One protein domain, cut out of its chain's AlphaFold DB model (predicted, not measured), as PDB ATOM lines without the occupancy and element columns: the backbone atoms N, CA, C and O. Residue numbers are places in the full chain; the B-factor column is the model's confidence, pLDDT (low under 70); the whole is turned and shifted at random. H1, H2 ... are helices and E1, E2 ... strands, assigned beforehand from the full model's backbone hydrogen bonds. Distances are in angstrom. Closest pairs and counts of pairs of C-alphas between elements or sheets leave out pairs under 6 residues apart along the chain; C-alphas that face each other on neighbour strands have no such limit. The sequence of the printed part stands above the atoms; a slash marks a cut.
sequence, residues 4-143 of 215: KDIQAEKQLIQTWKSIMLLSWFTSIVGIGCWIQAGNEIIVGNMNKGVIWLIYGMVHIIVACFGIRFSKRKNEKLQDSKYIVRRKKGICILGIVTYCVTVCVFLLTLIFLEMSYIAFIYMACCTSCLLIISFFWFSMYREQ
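This is residues 4 to 143 of the 215 residues of an uncharacterized protein of Roseburia inulinivorans (UniProt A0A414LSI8). This is a long rod made of two helical hairpins packed together, H1 with H2 and H3 with H4, giving a four-helix bundle that runs up and down. H4 packs on H2 along the rod and on part of H1, while H3 packs on H4 alone; at one end, the long loop of residues 70 to 81 and the short strand E1 swing out beyond H2 and come back past the beginning of H1. The printed part has 140 residues, with four named helices and one named strand in the order H1, H2, E1, H3, H4, and its class is mostly helix. The whole is loose, with a radius of gyration of the C-alphas of 18.0 A and spans of 63 by 25 by 17 A.

Start at Lys 4, where H1, residues 4 to 42, begins, and go on to H2, residues 46 to 69. They form a helical hairpin and touch, with the C-alphas of Gly 30 and Gly 56 closest at 4.0 A, at a shallow tilt of 18 degrees, opposite ways. Next comes E1, residues 82 to 85, which pairs with no named strand; its closest C-alpha to H1 is that of Ile 83, 7.0 A from that of Asp 5. H3, residues 89 to 110, and H4, residues 116 to 142, form the second helical hairpin; they touch closest at the C-alphas of Gly 94 and Ser 133, 4.6 A, at a shallow tilt of 22 degrees, opposite ways. H4 is the hub, touching three helices. It touches H2 closest at the C-alphas of Phe 69 and Ser 138, 6.5 A, at a shallow tilt of 3 degrees, the same way. With residues 134 to 141 alone it touches residues 12 to 19 of H1, the C-alphas of Ile 19 and Phe 137 being closest at 7.2 A. H1 and H3 are near each other, and H2 and H3 are apart. In H1, H2, H3 and H4 every O i to N i+4 pair is within hydrogen-bond range.

Find C-alpha 4 at (119.935, -131.872, 232.321); from there H1 runs 57.4 A to C-alpha 42 at (161.128, -171.030, 240.040). H2 then runs 34.8 A from Met 46 to Phe 69. E1 goes from Tyr 82 to Arg 85, and H3 covers 31.3 A from Gly 89 to Ile 110. H4 runs 39.1 A from Tyr 116 to C-alpha 142 at (121.669, -150.285, 237.625).

The two C-alphas farthest apart are those of Gly 44 and Lys 81, 63.4 A. The printed part has no cut. The link from H2 to E1 is long, with 12 residues; those from H1 to H2, E1 to H3 and H3 to H4 are tight. The mean pLDDT of the printed part of this model is 74.6, and it is under 70 in residues 4 to 15, 69 to 89, 111 to 114 and 138 to 143.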
ATOM      1  N   LYS A   4     119.849-130.876 231.239       48.94
ATOM      2  CA  LYS A   4     119.935-131.872 232.321       48.94
ATOM      3  C   LYS A   4     120.051-133.318 231.814       48.94
ATOM      4  O   LYS A   4     120.838-134.083 232.379       48.94
ATOM      5  N   ASP A   5     119.373-133.683 230.725       50.19
ATOM      6  CA  ASP A   5     119.455-135.031 230.135       50.19
ATOM      7  C   ASP A   5     120.846-135.298 229.556       50.19
ATOM      8  O   ASP A   5     121.446-136.352 229.784       50.19
ATOM      9  N   ILE A   6     121.411-134.280 228.899       57.38
ATOM     10  CA  ILE A   6     122.771-134.305 228.354       57.38
ATOM     11  C   ILE A   6     123.799-134.473 229.485       57.38
ATOM     12  O   ILE A   6     124.777-135.212 229.348       57.38
ATOM     13  N   GLN A   7     123.593-133.810 230.629       56.03
ATOM     14  CA  GLN A   7     124.480-133.928 231.789       56.03
ATOM     15  C   GLN A   7     124.413-135.324 232.423       56.03
ATOM     16  O   GLN A   7     125.452-135.908 232.749       56.03
ATOM     17  N   ALA A   8     123.210-135.885 232.566       55.66
ATOM     18  CA  ALA A   8     123.027-137.235 233.072       55.66
ATOM     19  C   ALA A   8     123.684-138.258 232.132       55.66
ATOM     20  O   ALA A   8     124.433-139.131 232.588       55.66
ATOM     21  N   GLU A   9     123.461-138.167 230.823       60.56
ATOM     22  CA  GLU A   9     124.082-139.066 229.848       60.56
ATOM     23  C   GLU A   9     125.616-138.992 229.901       60.56
ATOM     24  O   GLU A   9     126.273-140.031 230.015       60.56
ATOM     25  N   LYS A  10     126.193-137.783 229.958       65.50
ATOM     26  CA  LYS A  10     127.644-137.580 230.120       65.50
ATOM     27  C   LYS A  10     128.197-138.252 231.377       65.50
ATOM     28  O   LYS A  10     129.202-138.953 231.291       65.50
ATOM     29  N   GLN A  11     127.538-138.106 232.528       63.75
ATOM     30  CA  GLN A  11     127.958-138.766 233.774       63.75
ATOM     31  C   GLN A  11     127.882-140.292 233.687       63.75
ATOM     32  O   GLN A  11     128.699-140.991 234.287       63.75
ATOM     33  N   LEU A  12     126.910-140.824 232.940       63.59
ATOM     34  CA  LEU A  12     126.798-142.262 232.717       63.59
ATOM     35  C   LEU A  12     127.980-142.723 231.873       63.59
ATOM     36  O   LEU A  12     128.746-143.560 232.323       63.59
ATOM     37  N   ILE A  13     128.211-142.094 230.722       68.00
ATOM     38  CA  ILE A  13     129.367-142.380 229.862       68.00
ATOM     39  C   ILE A  13     130.687-142.266 230.642       68.00
ATOM     40  O   ILE A  13     131.586-143.084 230.456       68.00
ATOM     41  N   GLN A  14     130.810-141.293 231.543       68.94
ATOM     42  CA  GLN A  14     131.982-141.150 232.403       68.94
ATOM     43  C   GLN A  14     132.123-142.325 233.376       68.94
ATOM     44  O   GLN A  14     133.179-142.943 233.420       68.94
ATOM     45  N   THR A  15     131.055-142.693 234.085       68.62
ATOM     46  CA  THR A  15     131.045-143.845 235.009       68.62
ATOM     47  C   THR A  15     131.397-145.142 234.282       68.62
ATOM     48  O   THR A  15     132.147-145.967 234.787       68.62
ATOM     49  N   TRP A  16     130.894-145.302 233.061       71.81
ATOM     50  CA  TRP A  16     131.215-146.411 232.172       71.81
ATOM     51  C   TRP A  16     132.701-146.494 231.860       71.81
ATOM     52  O   TRP A  16     133.323-147.533 232.061       71.81
ATOM     53  N   LYS A  17     133.277-145.379 231.404       75.19
ATOM     54  CA  LYS A  17     134.715-145.284 231.150       75.19
ATOM     55  C   LYS A  17     135.513-145.585 232.418       75.19
ATOM     56  O   LYS A  17     136.494-146.310 232.330       75.19
ATOM     57  N   SER A  18     135.064-145.102 233.578       74.56
ATOM     58  CA  SER A  18     135.696-145.377 234.868       74.56
ATOM     59  C   SER A  18     135.671-146.863 235.222       74.56
ATOM     60  O   SER A  18     136.735-147.402 235.482       74.56
ATOM     61  N   ILE A  19     134.518-147.546 235.171       75.75
ATOM     62  CA  ILE A  19     134.413-148.991 235.470       75.75
ATOM     63  C   ILE A  19     135.250-149.810 234.483       75.75
ATOM     64  O   ILE A  19     135.935-150.751 234.883       75.75
ATOM     65  N   MET A  20     135.222-149.452 233.198       80.88
ATOM     66  CA  MET A  20     136.026-150.120 232.178       80.88
ATOM     67  C   MET A  20     137.520-149.977 232.474       80.88
ATOM     68  O   MET A  20     138.228-150.978 232.507       80.88
ATOM     69  N   LEU A  21     137.988-148.755 232.741       81.19
ATOM     70  CA  LEU A  21     139.383-148.468 233.078       81.19
ATOM     71  C   LEU A  21     139.812-149.185 234.365       81.19
ATOM     72  O   LEU A  21     140.886-149.776 234.403       81.19
ATOM     73  N   LEU A  22     138.936-149.215 235.373       80.88
ATOM     74  CA  LEU A  22     139.112-149.987 236.603       80.88
ATOM     75  C   LEU A  22     139.327-151.473 236.319       80.88
ATOM     76  O   LEU A  22     140.228-152.103 236.865       80.88
ATOM     77  N   SER A  23     138.490-152.030 235.446       83.81
ATOM     78  CA  SER A  23     138.535-153.444 235.089       83.81
ATOM     79  C   SER A  23     139.829-153.773 234.350       83.81
ATOM     80  O   SER A  23     140.479-154.758 234.678       83.81
ATOM     81  N   TRP A  24     140.256-152.917 233.418       85.75
ATOM     82  CA  TRP A  24     141.543-153.064 232.732       85.75
ATOM     83  C   TRP A  24     142.724-153.016 233.696       85.75
ATOM     84  O   TRP A  24     143.590-153.886 233.636       85.75
ATOM     85  N   PHE A  25     142.745-152.047 234.613       83.94
ATOM     86  CA  PHE A  25     143.791-151.966 235.630       83.94
ATOM     87  C   PHE A  25     143.819-153.226 236.503       83.94
ATOM     88  O   PHE A  25     144.878-153.808 236.722       83.94
ATOM     89  N   THR A  26     142.648-153.693 236.938       84.12
ATOM     90  CA  THR A  26     142.510-154.918 237.735       84.12
ATOM     91  C   THR A  26     143.044-156.142 236.978       84.12
ATOM     92  O   THR A  26     143.752-156.959 237.566       84.12
ATOM     93  N   SER A  27     142.785-156.247 235.669       86.12
ATOM     94  CA  SER A  27     143.352-157.312 234.829       86.12
ATOM     95  C   SER A  27     144.878-157.259 234.768       86.12
ATOM     96  O   SER A  27     145.526-158.293 234.896       86.12
ATOM     97  N   ILE A  28     145.458-156.065 234.590       86.38
ATOM     98  CA  ILE A  28     146.917-155.877 234.541       86.38
ATOM     99  C   ILE A  28     147.552-156.317 235.864       86.38
ATOM    100  O   ILE A  28     148.537-157.054 235.857       86.38
ATOM    101  N   VAL A  29     146.954-155.929 236.993       83.81
ATOM    102  CA  VAL A  29     147.392-156.370 238.324       83.81
ATOM    103  C   VAL A  29     147.325-157.895 238.446       83.81
ATOM    104  O   VAL A  29     148.288-158.507 238.902       83.81
ATOM    105  N   GLY A  30     146.236-158.521 237.989       86.00
ATOM    106  CA  GLY A  30     146.090-159.980 238.000       86.00
ATOM    107  C   GLY A  30     147.177-160.706 237.201       86.00
ATOM    108  O   GLY A  30     147.752-161.675 237.693       86.00
ATOM    109  N   ILE A  31     147.523-160.196 236.015       87.44
ATOM    110  CA  ILE A  31     148.623-160.730 235.195       87.44
ATOM    111  C   ILE A  31     149.965-160.571 235.920       87.44
ATOM    112  O   ILE A  31     150.747-161.520 235.974       87.44
ATOM    113  N   GLY A  32     150.221-159.407 236.526       86.31
ATOM    114  CA  GLY A  32     151.433-159.171 237.317       86.31
ATOM    115  C   GLY A  32     151.584-160.159 238.480       86.31
ATOM    116  O   GLY A  32     152.679-160.663 238.723       86.31
ATOM    117  N   CYS A  33     150.478-160.514 239.139       85.56
ATOM    118  CA  CYS A  33     150.467-161.524 240.197       85.56
ATOM    119  C   CYS A  33     150.864-162.913 239.677       85.56
ATOM    120  O   CYS A  33     151.609-163.623 240.343       85.56
ATOM    121  N   TRP A  34     150.424-163.305 238.479       89.69
ATOM    122  CA  TRP A  34     150.834-164.577 237.874       89.69
ATOM    123  C   TRP A  34     152.307-164.609 237.471       89.69
ATOM    124  O   TRP A  34     152.955-165.640 237.647       89.69
ATOM    125  N   ILE A  35     152.856-163.491 236.991       88.31
ATOM    126  CA  ILE A  35     154.297-163.378 236.722       88.31
ATOM    127  C   ILE A  35     155.084-163.567 238.026       88.31
ATOM    128  O   ILE A  35     156.005-164.381 238.074       88.31
ATOM    129  N   GLN A  36     154.679-162.884 239.104       85.00
ATOM    130  CA  GLN A  36     155.323-163.037 240.410       85.00
ATOM    131  C   GLN A  36     155.187-164.463 240.951       85.00
ATOM    132  O   GLN A  36     156.144-165.002 241.503       85.00
ATOM    133  N   ALA A  37     154.039-165.110 240.747       87.81
ATOM    134  CA  ALA A  37     153.865-166.505 241.120       87.81
ATOM    135  C   ALA A  37     154.871-167.424 240.418       87.81
ATOM    136  O   ALA A  37     155.467-168.278 241.067       87.81
ATOM    137  N   GLY A  38     155.077-167.229 239.111       87.81
ATOM    138  CA  GLY A  38     156.079-167.967 238.344       87.81
ATOM    139  C   GLY A  38     157.482-167.787 238.922       87.81
ATOM    140  O   GLY A  38     158.171-168.777 239.156       87.81
ATOM    141  N   ASN A  39     157.866-166.547 239.238       87.94
ATOM    142  CA  ASN A  39     159.162-166.250 239.853       87.94
ATOM    143  C   ASN A  39     159.342-166.958 241.205       87.94
ATOM    144  O   ASN A  39     160.364-167.602 241.423       87.94
ATOM    145  N   GLU A  40     158.348-166.898 242.095       86.38
ATOM    146  CA  GLU A  40     158.414-167.566 243.404       86.38
ATOM    147  C   GLU A  40     158.494-169.094 243.270       86.38
ATOM    148  O   GLU A  40     159.239-169.739 244.007       86.38
ATOM    149  N   ILE A  41     157.772-169.685 242.309       88.06
ATOM    150  CA  ILE A  41     157.819-171.131 242.040       88.06
ATOM    151  C   ILE A  41     159.200-171.542 241.514       88.06
ATOM    152  O   ILE A  41     159.744-172.540 241.980       88.06
ATOM    153  N   ILE A  42     159.788-170.767 240.596       90.38
ATOM    154  CA  ILE A  42     161.128-171.030 240.040       90.38
ATOM    155  C   ILE A  42     162.204-170.970 241.133       90.38
ATOM    156  O   ILE A  42     163.110-171.800 241.147       90.38
ATOM    157  N   VAL A  43     162.091-170.028 242.074       89.19
ATOM    158  CA  VAL A  43     163.024-169.869 243.208       89.19
ATOM    159  C   VAL A  43     162.759-170.903 244.326       89.19
ATOM    160  O   VAL A  43     163.459-170.937 245.335       89.19
ATOM    161  N   GLY A  44     161.779-171.796 244.151       85.31
ATOM    162  CA  GLY A  44     161.483-172.897 245.075       85.31
ATOM    163  C   GLY A  44     160.541-172.532 246.227       85.31
ATOM    164  O   GLY A  44     160.284-173.358 247.102       85.31
ATOM    165  N   ASN A  45     159.971-171.325 246.234       83.81
ATOM    166  CA  ASN A  45     159.029-170.866 247.251       83.81
ATOM    167  C   ASN A  45     157.574-171.173 246.867       83.81
ATOM    168  O   ASN A  45     156.751-170.291 246.602       83.81
ATOM    169  N   MET A  46     157.251-172.467 246.852       83.12
ATOM    170  CA  MET A  46     155.968-172.991 246.370       83.12
ATOM    171  C   MET A  46     154.755-172.381 247.092       83.12
ATOM    172  O   MET A  46     153.756-172.047 246.459       83.12
ATOM    173  N   ASN A  47     154.856-172.167 248.406       80.38
ATOM    174  CA  ASN A  47     153.770-171.610 249.214       80.38
ATOM    175  C   ASN A  47     153.431-170.164 248.822       80.38
ATOM    176  O   ASN A  47     152.254-169.844 248.645       80.38
ATOM    177  N   LYS A  48     154.436-169.289 248.653       77.62
ATOM    178  CA  LYS A  48     154.197-167.912 248.186       77.62
ATOM    179  C   LYS A  48     153.710-167.898 246.737       77.62
ATOM    180  O   LYS A  48     152.767-167.174 246.424       77.62
ATOM    181  N   GLY A  49     154.289-168.743 245.882       83.06
ATOM    182  CA  GLY A  49     153.884-168.885 244.484       83.06
ATOM    183  C   GLY A  49     152.407-169.253 244.310       83.06
ATOM    184  O   GLY A  49     151.691-168.610 243.545       83.06
ATOM    185  N   VAL A  50     151.910-170.227 245.080       83.75
ATOM    186  CA  VAL A  50     150.492-170.624 245.046       83.75
ATOM    187  C   VAL A  50     149.565-169.482 245.479       83.75
ATOM    188  O   VAL A  50     148.513-169.293 244.868       83.75
ATOM    189  N   ILE A  51     149.940-168.675 246.478       80.62
ATOM    190  CA  ILE A  51     149.105-167.529 246.877       80.62
ATOM    191  C   ILE A  51     149.038-166.492 245.760       80.62
ATOM    192  O   ILE A  51     147.947-166.034 245.427       80.62
ATOM    193  N   TRP A  52     150.174-166.142 245.154       84.19
ATOM    194  CA  TRP A  52     150.206-165.211 244.026       84.19
ATOM    195  C   TRP A  52     149.352-165.703 242.846       84.19
ATOM    196  O   TRP A  52     148.645-164.904 242.227       84.19
ATOM    197  N   LEU A  53     149.333-167.018 242.583       85.88
ATOM    198  CA  LEU A  53     148.451-167.643 241.587       85.88
ATOM    199  C   LEU A  53     146.967-167.420 241.896       85.88
ATOM    200  O   LEU A  53     146.225-166.937 241.034       85.88
ATOM    201  N   ILE A  54     146.538-167.760 243.117       83.88
ATOM    202  CA  ILE A  54     145.144-167.607 243.565       83.88
ATOM    203  C   ILE A  54     144.737-166.135 243.514       83.88
ATOM    204  O   ILE A  54     143.675-165.789 242.997       83.88
ATOM    205  N   TYR A  55     145.603-165.255 244.002       82.12
ATOM    206  CA  TYR A  55     145.349-163.826 244.045       82.12
ATOM    207  C   TYR A  55     145.219-163.219 242.638       82.12
ATOM    208  O   TYR A  55     144.287-162.449 242.380       82.12
ATOM    209  N   GLY A  56     146.072-163.646 241.700       85.00
ATOM    210  CA  GLY A  56     145.944-163.308 240.283       85.00
ATOM    211  C   GLY A  56     144.624-163.792 239.681       85.00
ATOM    212  O   GLY A  56     143.941-163.016 239.012       85.00
ATOM    213  N   MET A  57     144.189-165.023 239.990       87.44
ATOM    214  CA  MET A  57     142.896-165.543 239.518       87.44
ATOM    215  C   MET A  57     141.721-164.686 239.995       87.44
ATOM    216  O   MET A  57     140.845-164.345 239.198       87.44
ATOM    217  N   VAL A  58     141.707-164.299 241.275       85.12
ATOM    218  CA  VAL A  58     140.648-163.449 241.839       85.12
ATOM    219  C   VAL A  58     140.578-162.109 241.106       85.12
ATOM    220  O   VAL A  58     139.488-161.681 240.723       85.12
ATOM    221  N   HIS A  59     141.722-161.478 240.833       85.50
ATOM    222  CA  HIS A  59     141.776-160.206 240.106       85.50
ATOM    223  C   HIS A  59     141.218-160.329 238.687       85.50
ATOM    224  O   HIS A  59     140.408-159.499 238.272       85.50
ATOM    225  N   ILE A  60     141.573-161.392 237.962       87.06
ATOM    226  CA  ILE A  60     141.048-161.639 236.614       87.06
ATOM    227  C   ILE A  60     139.532-161.869 236.641       87.06
ATOM    228  O   ILE A  60     138.810-161.274 235.842       87.06
ATOM    229  N   ILE A  61     139.021-162.664 237.588       86.25
ATOM    230  CA  ILE A  61     137.576-162.915 237.725       86.25
ATOM    231  C   ILE A  61     136.821-161.608 238.002       86.25
ATOM    232  O   ILE A  61     135.811-161.324 237.349       86.25
ATOM    233  N   VAL A  62     137.317-160.790 238.933       83.62
ATOM    234  CA  VAL A  62     136.698-159.503 239.277       83.62
ATOM    235  C   VAL A  62     136.761-158.530 238.099       83.62
ATOM    236  O   VAL A  62     135.763-157.872 237.798       83.62
ATOM    237  N   ALA A  63     137.871-158.490 237.362       84.56
ATOM    238  CA  ALA A  63     137.994-157.679 236.157       84.56
ATOM    239  C   ALA A  63     137.005-158.107 235.061       84.56
ATOM    240  O   ALA A  63     136.326-157.265 234.469       84.56
ATOM    241  N   CYS A  64     136.847-159.413 234.822       85.12
ATOM    242  CA  CYS A  64     135.846-159.941 233.895       85.12
ATOM    243  C   CYS A  64     134.421-159.545 234.309       85.12
ATOM    244  O   CYS A  64     133.600-159.179 233.459       85.12
ATOM    245  N   PHE A  65     134.127-159.577 235.612       80.94
ATOM    246  CA  PHE A  65     132.855-159.107 236.151       80.94
ATOM    247  C   PHE A  65     132.671-157.610 235.870       80.94
ATOM    248  O   PHE A  65     131.661-157.216 235.287       80.94
ATOM    249  N   GLY A  66     133.679-156.787 236.157       76.00
ATOM    250  CA  GLY A  66     133.695-155.358 235.852       76.00
ATOM    251  C   GLY A  66     133.424-155.033 234.379       76.00
ATOM    252  O   GLY A  66     132.548-154.220 234.076       76.00
ATOM    253  N   ILE A  67     134.070-155.742 233.446       80.50
ATOM    254  CA  ILE A  67     133.833-155.601 231.997       80.50
ATOM    255  C   ILE A  67     132.386-155.957 231.644       80.50
ATOM    256  O   ILE A  67     131.743-155.251 230.864       80.50
ATOM    257  N   ARG A  68     131.823-157.017 232.237       77.38
ATOM    258  CA  ARG A  68     130.409-157.383 232.049       77.38
ATOM    259  C   ARG A  68     129.472-156.279 232.555       77.38
ATOM    260  O   ARG A  68     128.506-155.937 231.865       77.38
ATOM    261  N   PHE A  69     129.778-155.668 233.700       67.62
ATOM    262  CA  PHE A  69     129.066-154.487 234.209       67.62
ATOM    263  C   PHE A  69     129.373-153.202 233.436       67.62
ATOM    264  O   PHE A  69     128.647-152.222 233.579       67.62
ATOM    265  N   SER A  70     130.361-153.221 232.554       66.62
ATOM    266  CA  SER A  70     130.676-152.150 231.620       66.62
ATOM    267  C   SER A  70     130.360-152.535 230.168       66.62
ATOM    268  O   SER A  70     130.984-152.004 229.251       66.62
ATOM    269  N   LYS A  71     129.385-153.424 229.901       65.62
ATOM    270  CA  LYS A  71     128.855-153.684 228.538       65.62
ATOM    271  C   LYS A  71     127.599-152.881 228.210       65.62
ATOM    272  O   LYS A  71     126.555-153.088 228.847       65.62
ATOM    273  N   ARG A  72     127.713-151.956 227.241       57.22
ATOM    274  CA  ARG A  72     126.721-150.899 226.970       57.22
ATOM    275  C   ARG A  72     125.420-151.585 226.618       57.22
ATOM    276  O   ARG A  72     125.338-152.274 225.608       57.22
ATOM    277  N   LYS A  73     124.404-151.434 227.469       59.22
ATOM    278  CA  LYS A  73     123.048-151.766 227.044       59.22
ATOM    279  C   LYS A  73     122.658-150.642 226.088       59.22
ATOM    280  O   LYS A  73     122.734-149.478 226.480       59.22
ATOM    281  N   ASN A  74     122.324-150.982 224.843       51.31
ATOM    282  CA  ASN A  74     121.735-150.048 223.881       51.31
ATOM    283  C   ASN A  74     120.355-149.641 224.406       51.31
ATOM    284  O   ASN A  74     119.324-150.200 224.042       51.31
ATOM    285  N   GLU A  75     120.347-148.722 225.360       56.31
ATOM    286  CA  GLU A  75     119.139-148.093 225.857       56.31
ATOM    287  C   GLU A  75     118.852-146.901 224.957       56.31
ATOM    288  O   GLU A  75     119.653-145.970 224.885       56.31
ATOM    289  N   LYS A  76     117.712-146.942 224.258       53.94
ATOM    290  CA  LYS A  76     117.173-145.781 223.551       53.94
ATOM    291  C   LYS A  76     116.741-144.752 224.599       53.94
ATOM    292  O   LYS A  76     115.629-144.789 225.113       53.94
ATOM    293  N   LEU A  77     117.693-143.906 224.980       54.44
ATOM    294  CA  LEU A  77     117.541-142.799 225.925       54.44
ATOM    295  C   LEU A  77     116.770-141.615 225.322       54.44
ATOM    296  O   LEU A  77     116.331-140.750 226.061       54.44
ATOM    297  N   GLN A  78     116.595-141.581 224.000       53.25
ATOM    298  CA  GLN A  78     115.946-140.468 223.303       53.25
ATOM    299  C   GLN A  78     114.460-140.307 223.659       53.25
ATOM    300  O   GLN A  78     113.952-139.196 223.577       53.25
ATOM    301  N   ASP A  79     113.796-141.377 224.111       51.75
ATOM    302  CA  ASP A  79     112.360-141.356 224.432       51.75
ATOM    303  C   ASP A  79     112.075-141.013 225.908       51.75
ATOM    304  O   ASP A  79     110.923-141.031 226.336       51.75
ATOM    305  N   SER A  80     113.104-140.799 226.738       51.91
ATOM    306  CA  SER A  80     112.908-140.531 228.167       51.91
ATOM    307  C   SER A  80     112.658-139.052 228.431       51.91
ATOM    308  O   SER A  80     113.519-138.240 228.106       51.91
ATOM    309  N   LYS A  81     111.537-138.729 229.087       50.41
ATOM    310  CA  LYS A  81     111.230-137.389 229.610       50.41
ATOM    311  C   LYS A  81     112.133-137.047 230.802       50.41
ATOM    312  O   LYS A  81     112.587-135.919 230.909       50.41
ATOM    313  N   TYR A  82     112.438-138.032 231.662       50.91
ATOM    314  CA  TYR A  82     113.363-137.868 232.795       50.91
ATOM    315  C   TYR A  82     114.225-139.108 233.051       50.91
ATOM    316  O   TYR A  82     113.776-140.250 232.895       50.91
ATOM    317  N   ILE A  83     115.449-138.875 233.537       54.00
ATOM    318  CA  ILE A  83     116.350-139.907 234.059       54.00
ATOM    319  C   ILE A  83     116.693-139.574 235.502       54.00
ATOM    320  O   ILE A  83     117.444-138.637 235.773       54.00
ATOM    321  N   VAL A  84     116.208-140.391 236.428       54.03
ATOM    322  CA  VAL A  84     116.420-140.159 237.854       54.03
ATOM    323  C   VAL A  84     117.415-141.178 238.422       54.03
ATOM    324  O   VAL A  84     117.330-142.370 238.107       54.03
ATOM    325  N   ARG A  85     118.405-140.711 239.205       59.03
ATOM    326  CA  ARG A  85     119.526-141.526 239.725       59.03
ATOM    327  C   ARG A  85     119.728-141.421 241.235       59.03
ATOM    328  O   ARG A  85     119.377-140.427 241.867       59.03
ATOM    329  N   ARG A  86     120.352-142.459 241.798       56.31
ATOM    330  CA  ARG A  86     120.821-142.488 243.189       56.31
ATOM    331  C   ARG A  86     121.837-141.374 243.476       56.31
ATOM    332  O   ARG A  86     122.570-140.945 242.582       56.31
ATOM    333  N   LYS A  87     121.924-140.958 244.746       59.00
ATOM    334  CA  LYS A  87     122.869-139.937 245.240       59.00
ATOM    335  C   LYS A  87     124.307-140.214 244.769       59.00
ATOM    336  O   LYS A  87     124.793-141.343 244.874       59.00
ATOM    337  N   LYS A  88     125.025-139.154 244.360       65.75
ATOM    338  CA  LYS A  88     126.462-139.171 243.985       65.75
ATOM    339  C   LYS A  88     127.355-139.905 245.000       65.75
ATOM    340  O   LYS A  88     128.392-140.438 244.619       65.75
ATOM    341  N   GLY A  89     126.926-139.970 246.264       67.00
ATOM    342  CA  GLY A  89     127.631-140.639 247.357       67.00
ATOM    343  C   GLY A  89     128.010-142.097 247.086       67.00
ATOM    344  O   GLY A  89     129.077-142.507 247.511       67.00
ATOM    345  N   ILE A  90     127.221-142.869 246.329       71.88
ATOM    346  CA  ILE A  90     127.565-144.281 246.052       71.88
ATOM    347  C   ILE A  90     128.637-144.413 244.977       71.88
ATOM    348  O   ILE A  90     129.503-145.278 245.078       71.88
ATOM    349  N   CYS A  91     128.626-143.526 243.981       71.94
ATOM    350  CA  CYS A  91     129.723-143.437 243.024       71.94
ATOM    351  C   CYS A  91     131.017-143.011 243.737       71.94
ATOM    352  O   CYS A  91     132.054-143.641 243.547       71.94
ATOM    353  N   ILE A  92     130.941-142.016 244.634       74.56
ATOM    354  CA  ILE A  92     132.078-141.595 245.470       74.56
ATOM    355  C   ILE A  92     132.573-142.758 246.339       74.56
ATOM    356  O   ILE A  92     133.769-143.018 246.371       74.56
ATOM    357  N   LEU A  93     131.674-143.500 246.991       80.56
ATOM    358  CA  LEU A  93     132.029-144.648 247.824       80.56
ATOM    359  C   LEU A  93     132.717-145.756 247.010       80.56
ATOM    360  O   LEU A  93     133.713-146.315 247.464       80.56
ATOM    361  N   GLY A  94     132.243-146.026 245.789       79.19
ATOM    362  CA  GLY A  94     132.900-146.938 244.849       79.19
ATOM    363  C   GLY A  94     134.323-146.497 244.490       79.19
ATOM    364  O   GLY A  94     135.244-147.313 244.537       79.19
ATOM    365  N   ILE A  95     134.525-145.205 244.209       79.81
ATOM    366  CA  ILE A  95     135.853-144.630 243.922       79.81
ATOM    367  C   ILE A  95     136.768-144.738 245.148       79.81
ATOM    368  O   ILE A  95     137.883-145.236 245.032       79.81
ATOM    369  N   VAL A  96     136.301-144.316 246.325       83.25
ATOM    370  CA  VAL A  96     137.098-144.318 247.562       83.25
ATOM    371  C   VAL A  96     137.520-145.737 247.932       83.25
ATOM    372  O   VAL A  96     138.701-145.979 248.170       83.25
ATOM    373  N   THR A  97     136.586-146.692 247.923       84.12
ATOM    374  CA  THR A  97     136.894-148.105 248.209       84.12
ATOM    375  C   THR A  97     137.899-148.684 247.215       84.12
ATOM    376  O   THR A  97     138.803-149.414 247.624       84.12
ATOM    377  N   TYR A  98     137.824-148.308 245.934       82.06
ATOM    378  CA  TYR A  98     138.826-148.713 244.949       82.06
ATOM    379  C   TYR A  98     140.207-148.121 245.239       82.06
ATOM    380  O   TYR A  98     141.195-148.848 245.266       82.06
ATOM    381  N   CYS A  99     140.287-146.809 245.481       81.25
ATOM    382  CA  CYS A  99     141.548-146.133 245.779       81.25
ATOM    383  C   CYS A  99     142.226-146.747 247.007       81.25
ATOM    384  O   CYS A  99     143.413-147.057 246.951       81.25
ATOM    385  N   VAL A 100     141.463-147.008 248.074       84.25
ATOM    386  CA  VAL A 100     141.965-147.705 249.267       84.25
ATOM    387  C   VAL A 100     142.495-149.092 248.897       84.25
ATOM    388  O   VAL A 100     143.598-149.441 249.303       84.25
ATOM    389  N   THR A 101     141.768-149.854 248.075       83.50
ATOM    390  CA  THR A 101     142.213-151.180 247.611       83.50
ATOM    391  C   THR A 101     143.563-151.112 246.896       83.50
ATOM    392  O   THR A 101     144.459-151.896 247.203       83.50
ATOM    393  N   VAL A 102     143.736-150.154 245.977       79.69
ATOM    394  CA  VAL A 102     144.994-149.967 245.237       79.69
ATOM    395  C   VAL A 102     146.130-149.563 246.175       79.69
ATOM    396  O   VAL A 102     147.219-150.120 246.074       79.69
ATOM    397  N   CYS A 103     145.892-148.647 247.116       80.50
ATOM    398  CA  CYS A 103     146.899-148.252 248.102       80.50
ATOM    399  C   CYS A 103     147.337-149.436 248.976       80.50
ATOM    400  O   CYS A 103     148.532-149.652 249.156       80.50
ATOM    401  N   VAL A 104     146.389-150.236 249.473       79.19
ATOM    402  CA  VAL A 104     146.675-151.435 250.279       79.19
ATOM    403  C   VAL A 104     147.441-152.475 249.454       79.19
ATOM    404  O   VAL A 104     148.382-153.094 249.954       79.19
ATOM    405  N   PHE A 105     147.107-152.633 248.172       76.56
ATOM    406  CA  PHE A 105     147.841-153.514 247.267       76.56
ATOM    407  C   PHE A 105     149.283-153.038 247.019       76.56
ATOM    408  O   PHE A 105     150.212-153.832 247.133       76.56
ATOM    409  N   LEU A 106     149.492-151.745 246.754       76.56
ATOM    410  CA  LEU A 106     150.831-151.170 246.587       76.56
ATOM    411  C   LEU A 106     151.678-151.312 247.855       76.56
ATOM    412  O   LEU A 106     152.851-151.660 247.764       76.56
ATOM    413  N   LEU A 107     151.086-151.115 249.037       73.12
ATOM    414  CA  LEU A 107     151.763-151.382 250.308       73.12
ATOM    415  C   LEU A 107     152.168-152.857 250.416       73.12
ATOM    416  O   LEU A 107     153.296-153.155 250.787       73.12
ATOM    417  N   THR A 108     151.290-153.779 250.021       72.00
ATOM    418  CA  THR A 108     151.597-155.220 250.016       72.00
ATOM    419  C   THR A 108     152.780-155.549 249.098       72.00
ATOM    420  O   THR A 108     153.600-156.393 249.447       72.00
ATOM    421  N   LEU A 109     152.904-154.863 247.955       71.12
ATOM    422  CA  LEU A 109     154.056-155.002 247.058       71.12
ATOM    423  C   LEU A 109     155.344-154.423 247.656       71.12
ATOM    424  O   LEU A 109     156.399-155.025 247.507       71.12
ATOM    425  N   ILE A 110     155.279-153.276 248.335       72.44
ATOM    426  CA  ILE A 110     156.457-152.654 248.962       72.44
ATOM    427  C   ILE A 110     156.978-153.519 250.120       72.44
ATOM    428  O   ILE A 110     158.185-153.676 250.280       72.44
ATOM    429  N   PHE A 111     156.082-154.135 250.892       66.44
ATOM    430  CA  PHE A 111     156.429-155.002 252.020       66.44
ATOM    431  C   PHE A 111     156.510-156.489 251.617       66.44
ATOM    432  O   PHE A 111     155.971-157.361 252.293       66.44
ATOM    433  N   LEU A 112     157.211-156.800 250.521       60.09
ATOM    434  CA  LEU A 112     157.381-158.164 249.978       60.09
ATOM    435  C   LEU A 112     158.026-159.172 250.963       60.09
ATOM    436  O   LEU A 112     157.889-160.390 250.803       60.09
ATOM    437  N   GLU A 113     158.675-158.677 252.020       64.75
ATOM    438  CA  GLU A 113     159.258-159.469 253.115       64.75
ATOM    439  C   GLU A 113     158.255-159.864 254.214       64.75
ATOM    440  O   GLU A 113     158.624-160.491 255.207       64.75
ATOM    441  N   MET A 114     156.969-159.544 254.045       65.38
ATOM    442  CA  MET A 114     155.920-159.930 254.988       65.38
ATOM    443  C   MET A 114     155.875-161.446 255.221       65.38
ATOM    444  O   MET A 114     156.080-162.267 254.317       65.38
ATOM    445  N   SER A 115     155.544-161.818 256.459       71.38
ATOM    446  CA  SER A 115     155.272-163.209 256.807       71.38
ATOM    447  C   SER A 115     154.141-163.772 255.939       71.38
ATOM    448  O   SER A 115     153.227-163.056 255.522       71.38
ATOM    449  N   TYR A 116     154.181-165.082 255.697       71.19
ATOM    450  CA  TYR A 116     153.185-165.789 254.887       71.19
ATOM    451  C   TYR A 116     151.736-165.509 255.336       71.19
ATOM    452  O   TYR A 116     150.856-165.288 254.509       71.19
ATOM    453  N   ILE A 117     151.503-165.435 256.651       75.44
ATOM    454  CA  ILE A 117     150.182-165.167 257.239       75.44
ATOM    455  C   ILE A 117     149.723-163.734 256.942       75.44
ATOM    456  O   ILE A 117     148.582-163.522 256.528       75.44
ATOM    457  N   ALA A 118     150.609-162.752 257.117       74.75
ATOM    458  CA  ALA A 118     150.288-161.352 256.853       74.75
ATOM    459  C   ALA A 118     150.009-161.115 255.360       74.75
ATOM    460  O   ALA A 118     149.097-160.366 255.010       74.75
ATOM    461  N   PHE A 119     150.735-161.811 254.482       73.88
ATOM    462  CA  PHE A 119     150.503-161.767 253.043       73.88
ATOM    463  C   PHE A 119     149.120-162.320 252.654       73.88
ATOM    464  O   PHE A 119     148.390-161.659 251.915       73.88
ATOM    465  N   ILE A 120     148.708-163.474 253.203       74.75
ATOM    466  CA  ILE A 120     147.355-164.027 252.989       74.75
ATOM    467  C   ILE A 120     146.280-163.044 253.447       74.75
ATOM    468  O   ILE A 120     145.308-162.810 252.729       74.75
ATOM    469  N   TYR A 121     146.444-162.476 254.642       79.44
ATOM    470  CA  TYR A 121     145.465-161.555 255.206       79.44
ATOM    471  C   TYR A 121     145.277-160.328 254.308       79.44
ATOM    472  O   TYR A 121     144.152-159.998 253.935       79.44
ATOM    473  N   MET A 122     146.379-159.712 253.872       77.31
ATOM    474  CA  MET A 122     146.347-158.560 252.970       77.31
ATOM    475  C   MET A 122     145.712-158.905 251.622       77.31
ATOM    476  O   MET A 122     144.838-158.171 251.169       77.31
ATOM    477  N   ALA A 123     146.079-160.045 251.028       74.19
ATOM    478  CA  ALA A 123     145.489-160.534 249.785       74.19
ATOM    479  C   ALA A 123     143.972-160.778 249.915       74.19
ATOM    480  O   ALA A 123     143.200-160.509 248.991       74.19
ATOM    481  N   CYS A 124     143.511-161.261 251.068       79.88
ATOM    482  CA  CYS A 124     142.087-161.447 251.327       79.88
ATOM    483  C   CYS A 124     141.370-160.093 251.452       79.88
ATOM    484  O   CYS A 124     140.369-159.855 250.773       79.88
ATOM    485  N   CYS A 125     141.925-159.167 252.239       81.50
ATOM    486  CA  CYS A 125     141.362-157.835 252.440       81.50
ATOM    487  C   CYS A 125     141.257-157.034 251.136       81.50
ATOM    488  O   CYS A 125     140.195-156.478 250.851       81.50
ATOM    489  N   THR A 126     142.315-156.987 250.325       81.31
ATOM    490  CA  THR A 126     142.296-156.280 249.035       81.31
ATOM    491  C   THR A 126     141.290-156.900 248.075       81.31
ATOM    492  O   THR A 126     140.523-156.172 247.451       81.31
ATOM    493  N   SER A 127     141.215-158.231 248.006       79.31
ATOM    494  CA  SER A 127     140.223-158.933 247.182       79.31
ATOM    495  C   SER A 127     138.790-158.587 247.602       79.31
ATOM    496  O   SER A 127     137.950-158.277 246.758       79.31
ATOM    497  N   CYS A 128     138.505-158.576 248.907       83.38
ATOM    498  CA  CYS A 128     137.197-158.195 249.436       83.38
ATOM    499  C   CYS A 128     136.850-156.731 249.134       83.38
ATOM    500  O   CYS A 128     135.745-156.447 248.669       83.38
ATOM    501  N   LEU A 129     137.782-155.799 249.360       84.62
ATOM    502  CA  LEU A 129     137.563-154.374 249.089       84.62
ATOM    503  C   LEU A 129     137.348-154.104 247.595       84.62
ATOM    504  O   LEU A 129     136.476-153.309 247.234       84.62
ATOM    505  N   LEU A 130     138.067-154.823 246.732       82.12
ATOM    506  CA  LEU A 130     137.885-154.769 245.287       82.12
ATOM    507  C   LEU A 130     136.461-155.190 244.896       82.12
ATOM    508  O   LEU A 130     135.777-154.468 244.170       82.12
ATOM    509  N   ILE A 131     135.979-156.321 245.422       81.94
ATOM    510  CA  ILE A 131     134.614-156.811 245.182       81.94
ATOM    511  C   ILE A 131     133.577-155.783 245.657       81.94
ATOM    512  O   ILE A 131     132.627-155.488 244.930       81.94
ATOM    513  N   ILE A 132     133.771-155.202 246.844       83.50
ATOM    514  CA  ILE A 132     132.881-154.176 247.408       83.50
ATOM    515  C   ILE A 132     132.849-152.932 246.514       83.50
ATOM    516  O   ILE A 132     131.777-152.393 246.242       83.50
ATOM    517  N   SER A 133     134.000-152.496 246.007       82.69
ATOM    518  CA  SER A 133     134.075-151.360 245.087       82.69
ATOM    519  C   SER A 133     133.281-151.614 243.801       82.69
ATOM    520  O   SER A 133     132.412-150.814 243.435       82.69
ATOM    521  N   PHE A 134     133.490-152.763 243.152       75.69
ATOM    522  CA  PHE A 134     132.724-153.147 241.962       75.69
ATOM    523  C   PHE A 134     131.226-153.301 242.253       75.69
ATOM    524  O   PHE A 134     130.396-152.942 241.412       75.69
ATOM    525  N   PHE A 135     130.862-153.768 243.449       78.69
ATOM    526  CA  PHE A 135     129.476-153.819 243.900       78.69
ATOM    527  C   PHE A 135     128.852-152.418 243.982       78.69
ATOM    528  O   PHE A 135     127.768-152.205 243.432       78.69
ATOM    529  N   TRP A 136     129.543-151.433 244.567       77.75
ATOM    530  CA  TRP A 136     129.063-150.045 244.622       77.75
ATOM    531  C   TRP A 136     128.880-149.429 243.237       77.75
ATOM    532  O   TRP A 136     127.848-148.806 242.962       77.75
ATOM    533  N   PHE A 137     129.838-149.642 242.335       72.50
ATOM    534  CA  PHE A 137     129.728-149.178 240.954       72.50
ATOM    535  C   PHE A 137     128.560-149.829 240.209       72.50
ATOM    536  O   PHE A 137     127.831-149.146 239.483       72.50
ATOM    537  N   SER A 138     128.332-151.123 240.427       68.75
ATOM    538  CA  SER A 138     127.178-151.834 239.876       68.75
ATOM    539  C   SER A 138     125.854-151.275 240.422       68.75
ATOM    540  O   SER A 138     124.946-150.963 239.648       68.75
ATOM    541  N   MET A 139     125.770-151.017 241.735       67.69
ATOM    542  CA  MET A 139     124.595-150.397 242.360       67.69
ATOM    543  C   MET A 139     124.279-149.027 241.775       67.69
ATOM    544  O   MET A 139     123.113-148.709 241.544       67.69
ATOM    545  N   TYR A 140     125.309-148.222 241.529       68.06
ATOM    546  CA  TYR A 140     125.141-146.909 240.926       68.06
ATOM    547  C   TYR A 140     124.675-146.991 239.464       68.06
ATOM    548  O   TYR A 140     123.841-146.189 239.045       68.06
ATOM    549  N   ARG A 141     125.169-147.966 238.685       61.34
ATOM    550  CA  ARG A 141     124.778-148.154 237.277       61.34
ATOM    551  C   ARG A 141     123.314-148.558 237.128       61.34
ATOM    552  O   ARG A 141     122.632-148.073 236.228       61.34
ATOM    553  N   GLU A 142     122.882-149.528 237.920       55.44
ATOM    554  CA  GLU A 142     121.669-150.285 237.625       55.44
ATOM    555  C   GLU A 142     120.391-149.630 238.156       55.44
ATOM    556  O   GLU A 142     119.320-149.917 237.636       55.44
ATOM    557  N   GLN A 143     120.488-148.726 239.135       56.56
ATOM    558  CA  GLN A 143     119.334-148.025 239.704       56.56
ATOM    559  C   GLN A 143     119.026-146.747 238.920       56.56
ATOM    560  O   GLN A 143     119.444-145.643 239.278       56.56
TER     561      GLN A 143